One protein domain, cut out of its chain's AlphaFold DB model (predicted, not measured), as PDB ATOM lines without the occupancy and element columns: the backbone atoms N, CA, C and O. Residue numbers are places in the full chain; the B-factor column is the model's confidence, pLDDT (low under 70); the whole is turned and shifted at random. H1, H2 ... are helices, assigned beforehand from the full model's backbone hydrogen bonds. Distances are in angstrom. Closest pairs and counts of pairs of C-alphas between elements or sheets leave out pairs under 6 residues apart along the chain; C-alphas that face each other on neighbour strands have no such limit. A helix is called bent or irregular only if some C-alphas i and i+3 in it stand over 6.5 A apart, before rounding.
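What this domain is: This is residues 3 to 62 of the 69 residues of an uncharacterized protein of Campylobacter cuniculorum DSM 23162 = LMG 24588 (UniProt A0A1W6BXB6). What shape is this? H2 and H3 open from their first residues as a wide V, and kinked H1 packs on H2 with residues 14 to 18 while residues 3 to 13 stick out as an arm. What builds it? The printed part has 60 residues, with helices H1, H2, H3 in order, class all helix. It is only just loose, close to compact: radius of gyration of the C-alphas 13.0 A, spans 37 by 29 by 20 A.

Where its parts are: Where is H1? Residues 3 to 23, 30.5 A, begin at C-alpha 3 (13.310, 26.374, 85.095). H1 has a kink of 50 degrees near residue 17 and is only just irregular: C-alphas 19 and 22 are 6.51 A apart. And the others? H2 is residues 29 to 39, 15.0 A; H3 is residues 48 to 60, 18.3 A, ending at C-alpha 60 (41.891, 42.583, 73.143).

How they stand to each other: What touches H1? H2 touches residues 14 to 18 alone, only just about perpendicular at 71 degrees; the closest C-alphas, Arg 18 and Asp 30, are 6.4 A apart. And H3? It is apart from H1, and close but not clearly touching H2, about perpendicular at 86 degrees; the closest C-alphas, Tyr 29 and Arg 48, are 6.6 A apart. Every O i to N i+4 pair is within hydrogen-bond range in H2 and H3, 13 of 17 in H1.

The domain as a whole: How large? The farthest C-alphas, Leu 4 and Ser 62, are 39.2 A apart. Any cut or low confidence? The printed part has no cut and no long link; residues 3 and 62 are under 70 in pLDDT.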
ATOM      1  N   ASN A   3      12.371  26.742  86.167       65.25
ATOM      2  CA  ASN A   3      13.310  26.374  85.095       65.25
ATOM      3  C   ASN A   3      12.779  26.587  83.663       65.25
ATOM      4  O   ASN A   3      13.555  26.805  82.738       65.25
ATOM      5  N   LEU A   4      11.460  26.531  83.445       75.50
ATOM      6  CA  LEU A   4      10.902  26.551  82.086       75.50
ATOM      7  C   LEU A   4      10.922  27.952  81.456       75.50
ATOM      8  O   LEU A   4      11.198  28.087  80.266       75.50
ATOM      9  N   MET A   5      10.656  28.990  82.253       80.88
ATOM     10  CA  MET A   5      10.683  30.382  81.789       80.88
ATOM     11  C   MET A   5      12.106  30.829  81.454       80.88
ATOM     12  O   MET A   5      12.333  31.371  80.376       80.88
ATOM     13  N   LEU A   6      13.074  30.516  82.320       83.12
ATOM     14  CA  LEU A   6      14.490  30.798  82.073       83.12
ATOM     15  C   LEU A   6      14.989  30.102  80.805       83.12
ATOM     16  O   LEU A   6      15.660  30.718  79.986       83.12
ATOM     17  N   ARG A   7      14.584  28.847  80.588       84.94
ATOM     18  CA  ARG A   7      14.952  28.086  79.390       84.94
ATOM     19  C   ARG A   7      14.353  28.666  78.105       84.94
ATOM     20  O   ARG A   7      15.020  28.653  77.076       84.94
ATOM     21  N   LYS A   8      13.131  29.210  78.154       87.62
ATOM     22  CA  LYS A   8      12.531  29.939  77.019       87.62
ATOM     23  C   LYS A   8      13.276  31.239  76.732       87.62
ATOM     24  O   LYS A   8      13.614  31.489  75.583       87.62
ATOM     25  N   ILE A   9      13.553  32.038  77.763       89.00
ATOM     26  CA  ILE A   9      14.313  33.289  77.630       89.00
ATOM     27  C   ILE A   9      15.686  33.003  77.021       89.00
ATOM     28  O   ILE A   9      16.068  33.656  76.055       89.00
ATOM     29  N   TYR A  10      16.378  31.982  77.530       86.50
ATOM     30  CA  TYR A  10      17.668  31.547  77.007       86.50
ATOM     31  C   TYR A  10      17.572  31.152  75.531       86.50
ATOM     32  O   TYR A  10      18.320  31.671  74.713       86.50
ATOM     33  N   PHE A  11      16.592  30.322  75.168       86.38
ATOM     34  CA  PHE A  11      16.374  29.911  73.782       86.38
ATOM     35  C   PHE A  11      16.170  31.101  72.829       86.38
ATOM     36  O   PHE A  11      16.779  31.156  71.760       86.38
ATOM     37  N   TYR A  12      15.334  32.072  73.212       88.31
ATOM     38  CA  TYR A  12      15.112  33.266  72.394       88.31
ATOM     39  C   TYR A  12      16.357  34.151  72.314       88.31
ATOM     40  O   TYR A  12      16.671  34.657  71.237       88.31
ATOM     41  N   TYR A  13      17.080  34.302  73.423       86.62
ATOM     42  CA  TYR A  13      18.338  35.037  73.463       86.62
ATOM     43  C   TYR A  13      19.365  34.431  72.497       86.62
ATOM     44  O   TYR A  13      19.866  35.147  71.634       86.62
ATOM     45  N   GLU A  14      19.595  33.113  72.546       83.38
ATOM     46  CA  GLU A  14      20.547  32.434  71.652       83.38
ATOM     47  C   GLU A  14      20.223  32.654  70.168       83.38
ATOM     48  O   GLU A  14      21.127  32.818  69.348       83.38
ATOM     49  N   LYS A  15      18.935  32.692  69.808       84.38
ATOM     50  CA  LYS A  15      18.510  32.933  68.423       84.38
ATOM     51  C   LYS A  15      18.632  34.392  67.996       84.38
ATOM     52  O   LYS A  15      18.932  34.655  66.830       84.38
ATOM     53  N   ALA A  16      18.466  35.333  68.920       89.44
ATOM     54  CA  ALA A  16      18.643  36.755  68.648       89.44
ATOM     55  C   ALA A  16      20.111  37.108  68.328       89.44
ATOM     56  O   ALA A  16      20.368  37.960  67.471       89.44
ATOM     57  N   GLU A  17      21.082  36.417  68.941       90.06
ATOM     58  CA  GLU A  17      22.520  36.684  68.754       90.06
ATOM     59  C   GLU A  17      22.957  36.667  67.281       90.06
ATOM     60  O   GLU A  17      23.794  37.476  66.879       90.06
ATOM     61  N   ARG A  18      22.384  35.780  66.450       89.44
ATOM     62  CA  ARG A  18      22.719  35.658  65.016       89.44
ATOM     63  C   ARG A  18      22.526  36.971  64.252       89.44
ATOM     64  O   ARG A  18      23.266  37.230  63.299       89.44
ATOM     65  N   PHE A  19      21.548  37.773  64.675       89.81
ATOM     66  CA  PHE A  19      21.187  39.044  64.054       89.81
ATOM     67  C   PHE A  19      21.868  40.234  64.732       89.81
ATOM     68  O   PHE A  19      22.448  41.062  64.037       89.81
ATOM     69  N   PHE A  20      21.839  40.316  66.067       92.31
ATOM     70  CA  PHE A  20      22.309  41.510  66.781       92.31
ATOM     71  C   PHE A  20      23.827  41.569  66.968       92.31
ATOM     72  O   PHE A  20      24.400  42.650  66.857       92.31
ATOM     73  N   HIS A  21      24.505  40.442  67.222       91.94
ATOM     74  CA  HIS A  21      25.946  40.456  67.508       91.94
ATOM     75  C   HIS A  21      26.787  41.066  66.371       91.94
ATOM     76  O   HIS A  21      27.629  41.919  66.662       91.94
ATOM     77  N   PRO A  22      26.544  40.740  65.084       88.12
ATOM     78  CA  PRO A  22      27.265  41.376  63.984       88.12
ATOM     79  C   PRO A  22      27.109  42.903  63.936       88.12
ATOM     80  O   PRO A  22      28.063  43.587  63.578       88.12
ATOM     81  N   LEU A  23      25.948  43.443  64.337       92.38
ATOM     82  CA  LEU A  23      25.678  44.890  64.322       92.38
ATOM     83  C   LEU A  23      26.555  45.666  65.311       92.38
ATOM     84  O   LEU A  23      26.823  46.844  65.105       92.38
ATOM     85  N   VAL A  24      27.015  44.999  66.371       91.31
ATOM     86  CA  VAL A  24      27.868  45.580  67.418       91.31
ATOM     87  C   VAL A  24      29.297  45.028  67.380       91.31
ATOM     88  O   VAL A  24      30.061  45.188  68.331       91.31
ATOM     89  N   GLY A  25      29.678  44.357  66.286       87.75
ATOM     90  CA  GLY A  25      31.021  43.796  66.120       87.75
ATOM     91  C   GLY A  25      31.361  42.728  67.163       87.75
ATOM     92  O   GLY A  25      32.494  42.683  67.656       87.75
ATOM     93  N   VAL A  26      30.373  41.910  67.536       89.50
ATOM     94  CA  VAL A  26      30.496  40.741  68.415       89.50
ATOM     95  C   VAL A  26      30.295  39.465  67.591       89.50
ATOM     96  O   VAL A  26      29.539  39.446  66.619       89.50
ATOM     97  N   ALA A  27      30.989  38.384  67.947       90.12
ATOM     98  CA  ALA A  27      30.829  37.098  67.277       90.12
ATOM     99  C   ALA A  27      29.562  36.356  67.761       90.12
ATOM    100  O   ALA A  27      29.170  36.458  68.923       90.12
ATOM    101  N   SER A  28      28.910  35.599  66.875       93.25
ATOM    102  CA  SER A  28      27.712  34.802  67.189       93.25
ATOM    103  C   SER A  28      28.084  33.333  67.402       93.25
ATOM    104  O   SER A  28      28.726  32.738  66.536       93.25
ATOM    105  N   TYR A  29      27.648  32.741  68.520       93.19
ATOM    106  CA  TYR A  29      27.932  31.334  68.821       93.19
ATOM    107  C   TYR A  29      27.190  30.375  67.875       93.19
ATOM    108  O   TYR A  29      27.773  29.398  67.418       93.19
ATOM    109  N   ASP A  30      25.947  30.692  67.491       92.00
ATOM    110  CA  ASP A  30      25.168  29.920  66.502       92.00
ATOM    111  C   ASP A  30      25.904  29.846  65.149       92.00
ATOM    112  O   ASP A  30      26.087  28.758  64.605       92.00
ATOM    113  N   LYS A  31      26.441  30.976  64.661       91.75
ATOM    114  CA  LYS A  31      27.262  30.999  63.434       91.75
ATOM    115  C   LYS A  31      28.576  30.227  63.579       91.75
ATOM    116  O   LYS A  31      29.028  29.616  62.617       91.75
ATOM    117  N   TYR A  32      29.193  30.253  64.760       93.38
ATOM    118  CA  TYR A  32      30.385  29.454  65.039       93.38
ATOM    119  C   TYR A  32      30.089  27.949  64.983       93.38
ATOM    120  O   TYR A  32      30.862  27.205  64.385       93.38
ATOM    121  N   LEU A  33      28.960  27.494  65.537       94.31
ATOM    122  CA  LEU A  33      28.554  26.088  65.453       94.31
ATOM    123  C   LEU A  33      28.272  25.653  64.008       94.31
ATOM    124  O   LEU A  33      28.677  24.561  63.616       94.31
ATOM    125  N   GLU A  34      27.620  26.508  63.214       94.19
ATOM    126  CA  GLU A  34      27.402  26.282  61.776       94.19
ATOM    127  C   GLU A  34      28.740  26.145  61.035       94.19
ATOM    128  O   GLU A  34      28.974  25.139  60.369       94.19
ATOM    129  N   HIS A  35      29.668  27.079  61.261       94.00
ATOM    130  CA  HIS A  35      31.018  27.018  60.707       94.00
ATOM    131  C   HIS A  35      31.757  25.730  61.101       94.00
ATOM    132  O   HIS A  35      32.319  25.059  60.239       94.00
ATOM    133  N   MET A  36      31.738  25.351  62.383       96.06
ATOM    134  CA  MET A  36      32.386  24.122  62.848       96.06
ATOM    135  C   MET A  36      31.782  22.890  62.178       96.06
ATOM    136  O   MET A  36      32.516  22.028  61.713       96.06
ATOM    137  N   LYS A  37      30.454  22.829  62.056       96.00
ATOM    138  CA  LYS A  37      29.771  21.718  61.389       96.00
ATOM    139  C   LYS A  37      30.138  21.614  59.905       96.00
ATOM    140  O   LYS A  37      30.294  20.509  59.397       96.00
ATOM    141  N   GLU A  38      30.247  22.744  59.210       97.06
ATOM    142  CA  GLU A  38      30.505  22.782  57.765       97.06
ATOM    143  C   GLU A  38      31.984  22.629  57.398       97.06
ATOM    144  O   GLU A  38      32.303  22.063  56.352       97.06
ATOM    145  N   LYS A  39      32.890  23.177  58.216       96.44
ATOM    146  CA  LYS A  39      34.323  23.293  57.897       96.44
ATOM    147  C   LYS A  39      35.212  22.381  58.730       96.44
ATOM    148  O   LYS A  39      36.318  22.070  58.295       96.44
ATOM    149  N   HIS A  40      34.744  21.968  59.904       95.19
ATOM    150  CA  HIS A  40      35.494  21.156  60.862       95.19
ATOM    151  C   HIS A  40      34.623  20.049  61.491       95.19
ATOM    152  O   HIS A  40      34.558  19.960  62.723       95.19
ATOM    153  N   PRO A  41      33.926  19.214  60.690       95.69
ATOM    154  CA  PRO A  41      33.012  18.189  61.202       95.69
ATOM    155  C   PRO A  41      33.695  17.149  62.104       95.69
ATOM    156  O   PRO A  41      33.031  16.499  62.907       95.69
ATOM    157  N   GLU A  42      35.014  16.993  61.988       96.69
ATOM    158  CA  GLU A  42      35.840  16.096  62.798       96.69
ATOM    159  C   GLU A  42      36.208  16.660  64.178       96.69
ATOM    160  O   GLU A  42      36.731  15.929  65.023       96.69
ATOM    161  N   LYS A  43      35.970  17.955  64.422       94.50
ATOM    162  CA  LYS A  43      36.361  18.625  65.666       94.50
ATOM    163  C   LYS A  43      35.158  18.860  66.564       94.50
ATOM    164  O   LYS A  43      34.122  19.358  66.130       94.50
ATOM    165  N   THR A  44      35.339  18.622  67.858       96.38
ATOM    166  CA  THR A  44      34.365  19.030  68.871       96.38
ATOM    167  C   THR A  44      34.360  20.557  69.000       96.38
ATOM    168  O   THR A  44      35.407  21.143  69.299       96.38
ATOM    169  N   PRO A  45      33.214  21.233  68.803       96.50
ATOM    170  CA  PRO A  45      33.120  22.665  69.037       96.50
ATOM    171  C   PRO A  45      33.358  23.004  70.511       96.50
ATOM    172  O   PRO A  45      32.809  22.360  71.401       96.50
ATOM    173  N   LYS A  46      34.128  24.066  70.762       96.12
ATOM    174  CA  LYS A  46      34.203  24.743  72.068       96.12
ATOM    175  C   LYS A  46      32.818  25.007  72.656       96.12
ATOM    176  O   LYS A  46      31.884  25.360  71.925       96.12
ATOM    177  N   SER A  47      32.721  24.944  73.981       96.44
ATOM    178  CA  SER A  47      31.557  25.457  74.702       96.44
ATOM    179  C   SER A  47      31.371  26.961  74.459       96.44
ATOM    180  O   SER A  47      32.283  27.665  74.014       96.44
ATOM    181  N   ARG A  48      30.173  27.473  74.764       92.88
ATOM    182  CA  ARG A  48      29.844  28.900  74.638       92.88
ATOM    183  C   ARG A  48      30.834  29.779  75.410       92.88
ATOM    184  O   ARG A  48      31.304  30.778  74.875       92.88
ATOM    185  N   GLU A  49      31.167  29.393  76.639       94.75
ATOM    186  CA  GLU A  49      32.116  30.123  77.483       94.75
ATOM    187  C   GLU A  49      33.518  30.147  76.863       94.75
ATOM    188  O   GLU A  49      34.097  31.217  76.679       94.75
ATOM    189  N   GLU A  50      34.043  28.983  76.476       96.19
ATOM    190  CA  GLU A  50      35.373  28.867  75.869       96.19
ATOM    191  C   GLU A  50      35.483  29.640  74.554       96.19
ATOM    192  O   GLU A  50      36.519  30.246  74.273       96.19
ATOM    193  N   PHE A  51      34.417  29.636  73.749       94.75
ATOM    194  CA  PHE A  51      34.335  30.421  72.523       94.75
ATOM    195  C   PHE A  51      34.458  31.921  72.809       94.75
ATOM    196  O   PHE A  51      35.298  32.584  72.202       94.75
ATOM    197  N   PHE A  52      33.662  32.460  73.739       92.44
ATOM    198  CA  PHE A  52      33.704  33.892  74.041       92.44
ATOM    199  C   PHE A  52      34.992  34.304  74.753       92.44
ATOM    200  O   PHE A  52      35.512  35.381  74.469       92.44
ATOM    201  N   LYS A  53      35.550  33.442  75.609       93.12
ATOM    202  CA  LYS A  53      36.853  33.671  76.242       93.12
ATOM    203  C   LYS A  53      37.960  33.809  75.197       93.12
ATOM    204  O   LYS A  53      38.683  34.797  75.207       93.12
ATOM    205  N   ASP A  54      38.048  32.866  74.260       91.44
ATOM    206  CA  ASP A  54      39.021  32.909  73.159       91.44
ATOM    207  C   ASP A  54      38.759  34.081  72.199       91.44
ATOM    208  O   ASP A  54      39.695  34.736  71.750       91.44
ATOM    209  N   TYR A  55      37.494  34.403  71.916       89.62
ATOM    210  CA  TYR A  55      37.128  35.575  71.118       89.62
ATOM    211  C   TYR A  55      37.605  36.890  71.756       89.62
ATOM    212  O   TYR A  55      38.186  37.726  71.064       89.62
ATOM    213  N   LEU A  56      37.382  37.077  73.060       90.25
ATOM    214  CA  LEU A  56      37.808  38.280  73.784       90.25
ATOM    215  C   LEU A  56      39.329  38.358  73.893       90.25
ATOM    216  O   LEU A  56      39.895  39.419  73.637       90.25
ATOM    217  N   GLU A  57      39.982  37.234  74.189       89.88
ATOM    218  CA  GLU A  57      41.442  37.141  74.204       89.88
ATOM    219  C   GLU A  57      42.022  37.565  72.851       89.88
ATOM    220  O   GLU A  57      42.930  38.391  72.781       89.88
ATOM    221  N   ARG A  58      41.429  37.097  71.747       86.06
ATOM    222  CA  ARG A  58      41.861  37.495  70.405       86.06
ATOM    223  C   ARG A  58      41.603  38.969  70.102       86.06
ATOM    224  O   ARG A  58      42.414  39.630  69.460       86.06
ATOM    225  N   LYS A  59      40.456  39.491  70.539       85.25
ATOM    226  CA  LYS A  59      40.053  40.871  70.253       85.25
ATOM    227  C   LYS A  59      40.895  41.899  71.007       85.25
ATOM    228  O   LYS A  59      41.150  42.967  70.455       85.25
ATOM    229  N   TYR A  60      41.286  41.598  72.243       86.94
ATOM    230  CA  TYR A  60      41.891  42.583  73.143       86.94
ATOM    231  C   TYR A  60      43.335  42.276  73.541       86.94
ATOM    232  O   TYR A  60      44.074  43.214  73.824       86.94
ATOM    233  N   ASN A  61      43.753  41.007  73.534       82.94
ATOM    234  CA  ASN A  61      45.044  40.588  74.090       82.94
ATOM    235  C   ASN A  61      45.990  39.966  73.053       82.94
ATOM    236  O   ASN A  61      47.203  39.963  73.256       82.94
ATOM    237  N   SER A  62      45.491  39.478  71.911       69.06
ATOM    238  CA  SER A  62      46.375  38.988  70.853       69.06
ATOM    239  C   SER A  62      46.833  40.135  69.955       69.06
ATOM    240  O   SER A  62      46.046  40.694  69.196       69.06
TER     241      SER A  62